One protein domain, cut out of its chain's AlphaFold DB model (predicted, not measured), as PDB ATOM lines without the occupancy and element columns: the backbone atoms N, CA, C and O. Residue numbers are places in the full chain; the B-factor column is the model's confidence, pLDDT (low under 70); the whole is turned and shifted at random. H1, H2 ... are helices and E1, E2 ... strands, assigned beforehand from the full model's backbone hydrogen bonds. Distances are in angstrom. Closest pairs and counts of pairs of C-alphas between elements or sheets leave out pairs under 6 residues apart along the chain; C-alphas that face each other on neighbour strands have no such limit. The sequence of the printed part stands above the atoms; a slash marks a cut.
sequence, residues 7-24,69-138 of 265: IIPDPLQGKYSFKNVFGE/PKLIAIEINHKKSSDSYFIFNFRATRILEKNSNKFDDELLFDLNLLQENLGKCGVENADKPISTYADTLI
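AT A GLANCE: This is residues 7 to 24 and 69 to 138 of the 265 residues of an uncharacterized protein of Escherichia coli (UniProt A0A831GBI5). What shape do these atoms make? A long two-stranded hairpin, E1 and E2, reaches out from a pair of crossed helices, H2 with H1 across it, while the short H3 lies near the hairpin. What is it built of? The printed part has 88 residues with three named helices and two named strands, in the order H1 E1 E2 H2 H3, and its class is mixed; the sheet, E1 - E2, is antiparallel. How large is it? It is compact, with a radius of gyration of the C-alphas of 14.0 A, and flat, spanning 44 by 32 by 16 A.

HOW THE PARTS SIT: How do the strands pair? E1, residues 74 to 81, and E2, residues 86 to 92, form an antiparallel hairpin at 159 degrees, with N 77 and O 89 within hydrogen-bond range at 2.8 A. Which helices touch? Residues 109 to 116 alone of H2, residues 103 to 118, touch H1, residues 15 to 22, about perpendicular at 78 degrees; the closest C-alphas, of Tyr 16 and Leu 113, are 5.2 A apart. Where are H2 and H3 nearest to E2? The closest C-alphas are those of Ala 92 and Asp 110 of H2, at 7.1 A, and those of Asn 89 and Ala 134 of H3, residues 130 to 137, at 6.8 A. H2 and H3 are apart. Are the helix backbones complete? In H1, H2 and H3 every O i to N i+4 pair is within hydrogen-bond range.

IN THESE COORDINATES: How long are the elements? E1 measures 20.4 A, E2 20.0 A, H2 21.9 A, H1 10.4 A and H3 10.9 A from first to last C-alpha. Where are the anchors? C-alpha 74 opens E1 at (291.377, 374.224, 280.296), and C-alpha 137 ends H3 at (284.483, 374.403, 263.643).

THE WHOLE: Is there a cut? Residues 25 to 68 are not printed, and C-alphas 24 and 69 are 7.3 A apart. Which printed link is long? H2 to H3 is a long link of 11 residues. Where is confidence low? Residues 79 to 83, 85 and 128 to 138 have pLDDT under 70.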
ATOM      1  N   ILE A   7     292.561 377.880 283.086       92.56
ATOM      2  CA  ILE A   7     291.813 377.711 284.333       92.56
ATOM      3  C   ILE A   7     291.789 376.234 284.730       92.56
ATOM      4  O   ILE A   7     291.570 375.359 283.892       92.56
ATOM      5  N   ILE A   8     291.985 375.946 286.018       87.00
ATOM      6  CA  ILE A   8     291.647 374.631 286.574       87.00
ATOM      7  C   ILE A   8     290.125 374.595 286.780       87.00
ATOM      8  O   ILE A   8     289.619 375.465 287.489       87.00
ATOM      9  N   PRO A   9     289.396 373.629 286.187       90.19
ATOM     10  CA  PRO A   9     287.956 373.471 286.384       90.19
ATOM     11  C   PRO A   9     287.536 373.530 287.854       90.19
ATOM     12  O   PRO A   9     288.165 372.894 288.703       90.19
ATOM     13  N   ASP A  10     286.453 374.254 288.143       86.75
ATOM     14  CA  ASP A  10     285.885 374.317 289.491       86.75
ATOM     15  C   ASP A  10     285.394 372.915 289.901       86.75
ATOM     16  O   ASP A  10     284.596 372.304 289.178       86.75
ATOM     17  N   PRO A  11     285.842 372.373 291.051       82.69
ATOM     18  CA  PRO A  11     285.460 371.034 291.489       82.69
ATOM     19  C   PRO A  11     283.949 370.855 291.700       82.69
ATOM     20  O   PRO A  11     283.481 369.719 291.720       82.69
ATOM     21  N   LEU A  12     283.181 371.939 291.846       89.50
ATOM     22  CA  LEU A  12     281.726 371.901 291.987       89.50
ATOM     23  C   LEU A  12     280.978 371.702 290.657       89.50
ATOM     24  O   LEU A  12     279.778 371.437 290.691       89.50
ATOM     25  N   GLN A  13     281.651 371.788 289.502       90.44
ATOM     26  CA  GLN A  13     281.011 371.596 288.188       90.44
ATOM     27  C   GLN A  13     280.531 370.163 287.955       90.44
ATOM     28  O   GLN A  13     279.533 369.937 287.274       90.44
ATOM     29  N   GLY A  14     281.219 369.177 288.530       92.75
ATOM     30  CA  GLY A  14     280.842 367.785 288.356       92.75
ATOM     31  C   GLY A  14     281.850 366.798 288.921       92.75
ATOM     32  O   GLY A  14     282.840 367.155 289.559       92.75
ATOM     33  N   LYS A  15     281.573 365.513 288.698       94.56
ATOM     34  CA  LYS A  15     282.349 364.402 289.257       94.56
ATOM     35  C   LYS A  15     283.777 364.392 288.718       94.56
ATOM     36  O   LYS A  15     284.703 364.129 289.484       94.56
ATOM     37  N   TYR A  16     283.969 364.621 287.424       95.12
ATOM     38  CA  TYR A  16     285.297 364.603 286.812       95.12
ATOM     39  C   TYR A  16     286.091 365.856 287.174       95.12
ATOM     40  O   TYR A  16     287.281 365.744 287.452       95.12
ATOM     41  N   SER A  17     285.432 367.007 287.294       90.25
ATOM     42  CA  SER A  17     286.029 368.250 287.793       90.25
ATOM     43  C   SER A  17     286.473 368.107 289.253       90.25
ATOM     44  O   SER A  17     287.615 368.427 289.583       90.25
ATOM     45  N   PHE A  18     285.645 367.499 290.111       89.56
ATOM     46  CA  PHE A  18     286.016 367.160 291.488       89.56
ATOM     47  C   PHE A  18     287.243 366.241 291.539       89.56
ATOM     48  O   PHE A  18     288.227 366.542 292.215       89.56
ATOM     49  N   LYS A  19     287.223 365.140 290.774       91.06
ATOM     50  CA  LYS A  19     288.349 364.196 290.691       91.06
ATOM     51  C   LYS A  19     289.616 364.829 290.123       91.06
ATOM     52  O   LYS A  19     290.720 364.451 290.501       91.06
ATOM     53  N   ASN A  20     289.480 365.782 289.207       88.81
ATOM     54  CA  ASN A  20     290.613 366.478 288.617       88.81
ATOM     55  C   ASN A  20     291.386 367.281 289.674       88.81
ATOM     56  O   ASN A  20     292.615 367.296 289.635       88.81
ATOM     57  N   VAL A  21     290.671 367.884 290.631       80.31
ATOM     58  CA  VAL A  21     291.232 368.736 291.693       80.31
ATOM     59  C   VAL A  21     291.664 367.943 292.925       80.31
ATOM     60  O   VAL A  21     292.735 368.203 293.468       80.31
ATOM     61  N   PHE A  22     290.863 366.968 293.360       77.94
ATOM     62  CA  PHE A  22     291.086 366.249 294.622       77.94
ATOM     63  C   PHE A  22     291.592 364.812 294.454       77.94
ATOM     64  O   PHE A  22     292.064 364.218 295.421       77.94
ATOM     65  N   GLY A  23     291.533 364.256 293.244       81.94
ATOM     66  CA  GLY A  23     291.833 362.851 292.990       81.94
ATOM     67  C   GLY A  23     290.644 361.937 293.279       81.94
ATOM     68  O   GLY A  23     289.488 362.363 293.324       81.94
ATOM     69  N   GLU A  24     290.923 360.651 293.443       84.88
ATOM     70  CA  GLU A  24     289.914 359.638 293.743       84.88
ATOM     71  C   GLU A  24     290.430 358.645 294.779       84.88
ATOM     72  O   GLU A  24     291.587 358.239 294.757       84.88
ATOM     73  N   PRO A  69     295.203 363.680 292.187       79.81
ATOM     74  CA  PRO A  69     294.561 364.650 291.315       79.81
ATOM     75  C   PRO A  69     295.342 364.821 290.015       79.81
ATOM     76  O   PRO A  69     296.573 364.768 289.980       79.81
ATOM     77  N   LYS A  70     294.598 365.024 288.930       84.50
ATOM     78  CA  LYS A  70     295.155 365.147 287.580       84.50
ATOM     79  C   LYS A  70     295.531 366.587 287.228       84.50
ATOM     80  O   LYS A  70     296.396 366.760 286.372       84.50
ATOM     81  N   LEU A  71     294.899 367.573 287.876       86.75
ATOM     82  CA  LEU A  71     295.130 369.016 287.729       86.75
ATOM     83  C   LEU A  71     295.204 369.484 286.268       86.75
ATOM     84  O   LEU A  71     296.008 370.339 285.903       86.75
ATOM     85  N   ILE A  72     294.357 368.905 285.418       89.75
ATOM     86  CA  ILE A  72     294.237 369.280 284.013       89.75
ATOM     87  C   ILE A  72     293.578 370.652 283.957       89.75
ATOM     88  O   ILE A  72     292.498 370.844 284.520       89.75
ATOM     89  N   ALA A  73     294.225 371.589 283.277       91.12
ATOM     90  CA  ALA A  73     293.675 372.912 283.041       91.12
ATOM     91  C   ALA A  73     292.956 372.949 281.690       91.12
ATOM     92  O   ALA A  73     293.267 372.179 280.778       91.12
ATOM     93  N   ILE A  74     292.002 373.866 281.562       92.88
ATOM     94  CA  ILE A  74     291.377 374.224 280.296       92.88
ATOM     95  C   ILE A  74     292.011 375.533 279.836       92.88
ATOM     96  O   ILE A  74     291.844 376.576 280.465       92.88
ATOM     97  N   GLU A  75     292.759 375.473 278.741       90.88
ATOM     98  CA  GLU A  75     293.273 376.641 278.036       90.88
ATOM     99  C   GLU A  75     292.150 377.330 277.273       90.88
ATOM    100  O   GLU A  75     291.356 376.672 276.602       90.88
ATOM    101  N   ILE A  76     292.120 378.659 277.345       89.12
ATOM    102  CA  ILE A  76     291.123 379.513 276.709       89.12
ATOM    103  C   ILE A  76     291.840 380.420 275.716       89.12
ATOM    104  O   ILE A  76     292.670 381.251 276.080       89.12
ATOM    105  N   ASN A  77     291.482 380.292 274.444       84.00
ATOM    106  CA  ASN A  77     292.061 381.068 273.358       84.00
ATOM    107  C   ASN A  77     290.979 381.919 272.692       84.00
ATOM    108  O   ASN A  77     290.012 381.391 272.144       84.00
ATOM    109  N   HIS A  78     291.140 383.241 272.714       81.06
ATOM    110  CA  HIS A  78     290.273 384.160 271.981       81.06
ATOM    111  C   HIS A  78     290.755 384.282 270.531       81.06
ATOM    112  O   HIS A  78     291.906 384.644 270.295       81.06
ATOM    113  N   LYS A  79     289.885 383.980 269.559       69.94
ATOM    114  CA  LYS A  79     290.255 383.965 268.133       69.94
ATOM    115  C   LYS A  79     289.850 385.237 267.394       69.94
ATOM    116  O   LYS A  79     290.663 385.822 266.687       69.94
ATOM    117  N   LYS A  80     288.578 385.630 267.506       65.88
ATOM    118  CA  LYS A  80     288.004 386.757 266.764       65.88
ATOM    119  C   LYS A  80     286.889 387.404 267.579       65.88
ATOM    120  O   LYS A  80     286.070 386.708 268.179       65.88
ATOM    121  N   SER A  81     286.855 388.727 267.538       60.94
ATOM    122  CA  SER A  81     285.753 389.552 268.018       60.94
ATOM    123  C   SER A  81     285.020 390.150 266.819       60.94
ATOM    124  O   SER A  81     285.660 390.707 265.926       60.94
ATOM    125  N   SER A  82     283.699 390.023 266.804       65.06
ATOM    126  CA  SER A  82     282.793 390.874 266.031       65.06
ATOM    127  C   SER A  82     282.184 391.911 266.981       65.06
ATOM    128  O   SER A  82     282.274 391.749 268.201       65.06
ATOM    129  N   ASP A  83     281.524 392.941 266.457       66.56
ATOM    130  CA  ASP A  83     280.820 393.933 267.285       66.56
ATOM    131  C   ASP A  83     279.690 393.302 268.125       66.56
ATOM    132  O   ASP A  83     279.285 393.859 269.145       66.56
ATOM    133  N   SER A  84     279.202 392.115 267.735       71.75
ATOM    134  CA  SER A  84     278.087 391.412 268.384       71.75
ATOM    135  C   SER A  84     278.456 390.115 269.116       71.75
ATOM    136  O   SER A  84     277.657 389.640 269.927       71.75
ATOM    137  N   TYR A  85     279.629 389.520 268.869       66.88
ATOM    138  CA  TYR A  85     280.003 388.234 269.470       66.88
ATOM    139  C   TYR A  85     281.516 388.029 269.608       66.88
ATOM    140  O   TYR A  85     282.327 388.628 268.902       66.88
ATOM    141  N   PHE A  86     281.887 387.102 270.494       73.44
ATOM    142  CA  PHE A  86     283.264 386.672 270.725       73.44
ATOM    143  C   PHE A  86     283.396 385.176 270.466       73.44
ATOM    144  O   PHE A  86     282.566 384.392 270.923       73.44
ATOM    145  N   ILE A  87     284.457 384.783 269.761       73.88
ATOM    146  CA  ILE A  87     284.775 383.375 269.515       73.88
ATOM    147  C   ILE A  87     285.934 382.957 270.418       73.88
ATOM    148  O   ILE A  87     287.047 383.485 270.314       73.88
ATOM    149  N   PHE A  88     285.664 381.955 271.255       81.25
ATOM    150  CA  PHE A  88     286.643 381.299 272.113       81.25
ATOM    151  C   PHE A  88     286.843 379.844 271.697       81.25
ATOM    152  O   PHE A  88     285.917 379.177 271.237       81.25
ATOM    153  N   ASN A  89     288.062 379.360 271.885       80.81
ATOM    154  CA  ASN A  89     288.439 377.964 271.747       80.81
ATOM    155  C   ASN A  89     288.971 377.464 273.094       80.81
ATOM    156  O   ASN A  89     289.686 378.195 273.784       80.81
ATOM    157  N   PHE A  90     288.619 376.230 273.438       87.31
ATOM    158  CA  PHE A  90     288.961 375.585 274.692       87.31
ATOM    159  C   PHE A  90     289.716 374.284 274.436       87.31
ATOM    160  O   PHE A  90     289.309 373.484 273.591       87.31
ATOM    161  N   ARG A  91     290.785 374.044 275.194       89.19
ATOM    162  CA  ARG A  91     291.570 372.807 275.110       89.19
ATOM    163  C   ARG A  91     291.997 372.341 276.492       89.19
ATOM    164  O   ARG A  91     292.501 373.131 277.278       89.19
ATOM    165  N   ALA A  92     291.838 371.051 276.769       92.06
ATOM    166  CA  ALA A  92     292.475 370.434 277.927       92.06
ATOM    167  C   ALA A  92     294.000 370.398 277.723       92.06
ATOM    168  O   ALA A  92     294.470 369.995 276.658       92.06
ATOM    169  N   THR A  93     294.779 370.801 278.730       89.81
ATOM    170  CA  THR A  93     296.252 370.871 278.636       89.81
ATOM    171  C   THR A  93     296.928 369.511 278.479       89.81
ATOM    172  O   THR A  93     298.069 369.428 278.025       89.81
ATOM    173  N   ARG A  94     296.247 368.433 278.867       89.19
ATOM    174  CA  ARG A  94     296.781 367.077 278.792       89.19
ATOM    175  C   ARG A  94     296.871 366.607 277.339       89.19
ATOM    176  O   ARG A  94     295.917 366.705 276.573       89.19
ATOM    177  N   ILE A  95     298.027 366.052 276.981       91.38
ATOM    178  CA  ILE A  95     298.242 365.346 275.715       91.38
ATOM    179  C   ILE A  95     298.109 363.845 275.983       91.38
ATOM    180  O   ILE A  95     298.676 363.336 276.949       91.38
ATOM    181  N   LEU A  96     297.338 363.154 275.142       91.69
ATOM    182  CA  LEU A  96     297.053 361.726 275.277       91.69
ATOM    183  C   LEU A  96     297.946 360.899 274.346       91.69
ATOM    184  O   LEU A  96     297.947 361.091 273.129       91.69
ATOM    185  N   GLU A  97     298.656 359.933 274.923       91.69
ATOM    186  CA  GLU A  97     299.534 359.009 274.203       91.69
ATOM    187  C   GLU A  97     298.751 357.792 273.697       91.69
ATOM    188  O   GLU A  97     298.334 356.944 274.485       91.69
ATOM    189  N   LYS A  98     298.585 357.661 272.374       88.38
ATOM    190  CA  LYS A  98     297.760 356.597 271.757       88.38
ATOM    191  C   LYS A  98     298.200 355.172 272.091       88.38
ATOM    192  O   LYS A  98     297.379 354.265 272.080       88.38
ATOM    193  N   ASN A  99     299.489 354.975 272.358       91.38
ATOM    194  CA  ASN A  99     300.055 353.657 272.657       91.38
ATOM    195  C   ASN A  99     300.081 353.349 274.165       91.38
ATOM    196  O   ASN A  99     300.602 352.310 274.570       91.38
ATOM    197  N   SER A 100     299.558 354.247 275.005       92.38
ATOM    198  CA  SER A 100     299.454 354.027 276.445       92.38
ATOM    199  C   SER A 100     298.397 352.971 276.752       92.38
ATOM    200  O   SER A 100     297.289 353.005 276.222       92.38
ATOM    201  N   ASN A 101     298.691 352.079 277.696       92.56
ATOM    202  CA  ASN A 101     297.705 351.133 278.224       92.56
ATOM    203  C   ASN A 101     296.567 351.810 279.012       92.56
ATOM    204  O   ASN A 101     295.580 351.153 279.320       92.56
ATOM    205  N   LYS A 102     296.707 353.100 279.343       91.31
ATOM    206  CA  LYS A 102     295.688 353.922 280.014       91.31
ATOM    207  C   LYS A 102     294.962 354.869 279.061       91.31
ATOM    208  O   LYS A 102     294.183 355.696 279.524       91.31
ATOM    209  N   PHE A 103     295.228 354.784 277.755       93.06
ATOM    210  CA  PHE A 103     294.724 355.746 276.777       93.06
ATOM    211  C   PHE A 103     293.203 355.915 276.850       93.06
ATOM    212  O   PHE A 103     292.732 357.042 276.952       93.06
ATOM    213  N   ASP A 104     292.449 354.815 276.861       93.12
ATOM    214  CA  ASP A 104     290.983 354.866 276.868       93.12
ATOM    215  C   ASP A 104     290.429 355.496 278.156       93.12
ATOM    216  O   ASP A 104     289.525 356.333 278.099       93.12
ATOM    217  N   ASP A 105     291.010 355.161 279.312       92.31
ATOM    218  CA  ASP A 105     290.607 355.719 280.607       92.31
ATOM    219  C   ASP A 105     290.912 357.218 280.698       92.31
ATOM    220  O   ASP A 105     290.117 358.001 281.225       92.31
ATOM    221  N   GLU A 106     292.073 357.639 280.194       94.00
ATOM    222  CA  GLU A 106     292.469 359.046 280.183       94.00
ATOM    223  C   GLU A 106     291.661 359.857 279.174       94.00
ATOM    224  O   GLU A 106     291.200 360.945 279.509       94.00
ATOM    225  N   LEU A 107     291.406 359.305 277.989       94.44
ATOM    226  CA  LEU A 107     290.531 359.912 276.997       94.44
ATOM    227  C   LEU A 107     289.119 360.105 277.551       94.44
ATOM    228  O   LEU A 107     288.555 361.193 277.449       94.44
ATOM    229  N   LEU A 108     288.550 359.069 278.167       94.62
ATOM    230  CA  LEU A 108     287.227 359.149 278.773       94.62
ATOM    231  C   LEU A 108     287.189 360.185 279.904       94.62
ATOM    232  O   LEU A 108     286.203 360.914 280.033       94.62
ATOM    233  N   PHE A 109     288.246 360.266 280.717       94.88
ATOM    234  CA  PHE A 109     288.353 361.274 281.769       94.88
ATOM    235  C   PHE A 109     288.316 362.691 281.187       94.88
ATOM    236  O   PHE A 109     287.500 363.507 281.616       94.88
ATOM    237  N   ASP A 110     289.156 362.967 280.191       94.75
ATOM    238  CA  ASP A 110     289.307 364.296 279.598       94.75
ATOM    239  C   ASP A 110     288.041 364.728 278.842       94.75
ATOM    240  O   ASP A 110     287.605 365.875 278.961       94.75
ATOM    241  N   LEU A 111     287.387 363.801 278.128       93.31
ATOM    242  CA  LEU A 111     286.106 364.057 277.464       93.31
ATOM    243  C   LEU A 111     285.019 364.438 278.469       93.31
ATOM    244  O   LEU A 111     284.312 365.422 278.257       93.31
ATOM    245  N   ASN A 112     284.895 363.703 279.576       95.19
ATOM    246  CA  ASN A 112     283.907 364.033 280.599       95.19
ATOM    247  C   ASN A 112     284.237 365.346 281.322       95.19
ATOM    248  O   ASN A 112     283.325 366.119 281.604       95.19
ATOM    249  N   LEU A 113     285.519 365.637 281.569       94.81
ATOM    250  CA  LEU A 113     285.949 366.909 282.156       94.81
ATOM    251  C   LEU A 113     285.530 368.094 281.272       94.81
ATOM    252  O   LEU A 113     284.944 369.061 281.760       94.81
ATOM    253  N   LEU A 114     285.776 368.009 279.962       93.81
ATOM    254  CA  LEU A 114     285.348 369.031 279.003       93.81
ATOM    255  C   LEU A 114     283.820 369.092 278.883       93.81
ATOM    256  O   LEU A 114     283.254 370.179 278.808       93.81
ATOM    257  N   GLN A 115     283.139 367.947 278.904       91.50
ATOM    258  CA  GLN A 115     281.682 367.873 278.835       91.50
ATOM    259  C   GLN A 115     281.006 368.550 280.038       91.50
ATOM    260  O   GLN A 115     280.021 369.257 279.839       91.50
ATOM    261  N   GLU A 116     281.532 368.375 281.255       94.25
ATOM    262  CA  GLU A 116     281.033 369.036 282.472       94.25
ATOM    263  C   GLU A 116     281.184 370.561 282.404       94.25
ATOM    264  O   GLU A 116     280.276 371.283 282.802       94.25
ATOM    265  N   ASN A 117     282.301 371.057 281.862       92.81
ATOM    266  CA  ASN A 117     282.618 372.489 281.881       92.81
ATOM    267  C   ASN A 117     282.094 373.258 280.656       92.81
ATOM    268  O   ASN A 117     281.832 374.454 280.749       92.81
ATOM    269  N   LEU A 118     281.958 372.599 279.499       88.94
ATOM    270  CA  LEU A 118     281.666 373.252 278.214       88.94
ATOM    271  C   LEU A 118     280.406 372.712 277.524       88.94
ATOM    272  O   LEU A 118     279.929 373.306 276.557       88.94
ATOM    273  N   GLY A 119     279.871 371.568 277.961       80.00
ATOM    274  CA  GLY A 119     278.678 370.946 277.373       80.00
ATOM    275  C   GLY A 119     278.878 370.314 275.988       80.00
ATOM    276  O   GLY A 119     277.955 369.674 275.478       80.00
ATOM    277  N   LYS A 120     280.062 370.453 275.380       75.19
ATOM    278  CA  LYS A 120     280.495 369.751 274.164       75.19
ATOM    279  C   LYS A 120     282.002 369.518 274.199       75.19
ATOM    280  O   LYS A 120     282.747 370.335 274.732       75.19
ATOM    281  N   CYS A 121     282.444 368.426 273.585       82.69
ATOM    282  CA  CYS A 121     283.853 368.052 273.509       82.69
ATOM    283  C   CYS A 121     284.171 367.300 272.205       82.69
ATOM    284  O   CYS A 121     283.271 366.881 271.473       82.69
ATOM    285  N   GLY A 122     285.462 367.156 271.907       82.69
ATOM    286  CA  GLY A 122     285.972 366.450 270.736       82.69
ATOM    287  C   GLY A 122     287.441 366.073 270.909       82.69
ATOM    288  O   GLY A 122     288.062 366.419 271.913       82.69
ATOM    289  N   VAL A 123     287.989 365.359 269.926       85.06
ATOM    290  CA  VAL A 123     289.375 364.872 269.933       85.06
ATOM    291  C   VAL A 123     290.064 365.332 268.661       85.06
ATOM    292  O   VAL A 123     289.486 365.255 267.580       85.06
ATOM    293  N   GLU A 124     291.308 365.780 268.784       82.88
ATOM    294  CA  GLU A 124     292.122 366.207 267.654       82.88
ATOM    295  C   GLU A 124     293.593 365.837 267.887       82.88
ATOM    296  O   GLU A 124     294.015 365.597 269.021       82.88
ATOM    297  N   ASN A 125     294.376 365.751 266.811       81.94
ATOM    298  CA  ASN A 125     295.813 365.527 266.915       81.94
ATOM    299  C   ASN A 125     296.491 366.704 267.648       81.94
ATOM    300  O   ASN A 125     296.276 367.862 267.292       81.94
ATOM    301  N   ALA A 126     297.331 366.397 268.641       82.06
ATOM    302  CA  ALA A 126     298.033 367.380 269.461       82.06
ATOM    303  C   ALA A 126     298.959 368.318 268.665       82.06
ATOM    304  O   ALA A 126     299.164 369.450 269.107       82.06
ATOM    305  N   ASP A 127     299.460 367.864 267.509       77.75
ATOM    306  CA  ASP A 127     300.346 368.615 266.610       77.75
ATOM    307  C   ASP A 127     299.603 369.673 265.785       77.75
ATOM    308  O   ASP A 127     300.223 370.572 265.210       77.75
ATOM    309  N   LYS A 128     298.267 369.589 265.691       69.50
ATOM    310  CA  LYS A 128     297.495 370.606 264.977       69.50
ATOM    311  C   LYS A 128     297.403 371.883 265.817       69.50
ATOM    312  O   LYS A 128     296.988 371.827 266.979       69.50
ATOM    313  N   PRO A 129     297.703 373.059 265.234       67.31
ATOM    314  CA  PRO A 129     297.487 374.327 265.909       67.31
ATOM    315  C   PRO A 129     296.016 374.511 266.284       67.31
ATOM    316  O   PRO A 129     295.107 374.260 265.490       67.31
ATOM    317  N   ILE A 130     295.776 375.032 267.485       63.78
ATOM    318  CA  ILE A 130     294.423 375.288 267.990       63.78
ATOM    319  C   ILE A 130     293.648 376.307 267.134       63.78
ATOM    320  O   ILE A 130     292.419 376.260 267.053       63.78
ATOM    321  N   SER A 131     294.359 377.202 266.442       59.50
ATOM    322  CA  SER A 131     293.787 378.150 265.481       59.50
ATOM    323  C   SER A 131     293.087 377.443 264.317       59.50
ATOM    324  O   SER A 131     291.978 377.847 263.956       59.50
ATOM    325  N   THR A 132     293.680 376.354 263.814       58.06
ATOM    326  CA  THR A 132     293.170 375.539 262.702       58.06
ATOM    327  C   THR A 132     291.917 374.752 263.092       58.06
ATOM    328  O   THR A 132     290.990 374.647 262.296       58.06
ATOM    329  N   TYR A 133     291.823 374.270 264.338       51.94
ATOM    330  CA  TYR A 133     290.621 373.587 264.848       51.94
ATOM    331  C   TYR A 133     289.381 374.488 264.796       51.94
ATOM    332  O   TYR A 133     288.297 374.073 264.388       51.94
ATOM    333  N   ALA A 134     289.554 375.762 265.145       48.88
ATOM    334  CA  ALA A 134     288.480 376.736 265.051       48.88
ATOM    335  C   ALA A 134     288.098 377.057 263.595       48.88
ATOM    336  O   ALA A 134     286.954 377.414 263.372       48.88
ATOM    337  N   ASP A 135     288.995 376.927 262.609       47.12
ATOM    338  CA  ASP A 135     288.613 377.034 261.185       47.12
ATOM    339  C   ASP A 135     287.796 375.817 260.726       47.12
ATOM    340  O   ASP A 135     286.922 375.942 259.882       47.12
ATOM    341  N   THR A 136     288.018 374.641 261.323       44.62
ATOM    342  CA  THR A 136     287.204 373.437 261.069       44.62
ATOM    343  C   THR A 136     285.827 373.504 261.752       44.62
ATOM    344  O   THR A 136     284.842 372.974 261.239       44.62
ATOM    345  N   LEU A 137     285.738 374.163 262.915       41.69
ATOM    346  CA  LEU A 137     284.483 374.403 263.643       41.69
ATOM    347  C   LEU A 137     283.660 375.553 263.062       41.69
ATOM    348  O   LEU A 137     282.433 375.446 263.020       41.69
ATOM    349  N   ILE A 138     284.328 376.614 262.596       41.16
ATOM    350  CA  ILE A 138     283.748 377.693 261.787       41.16
ATOM    351  C   ILE A 138     283.608 377.149 260.366       41.16
ATOM    352  O   ILE A 138     284.315 377.540 259.451       41.16
TER     353      ILE A 138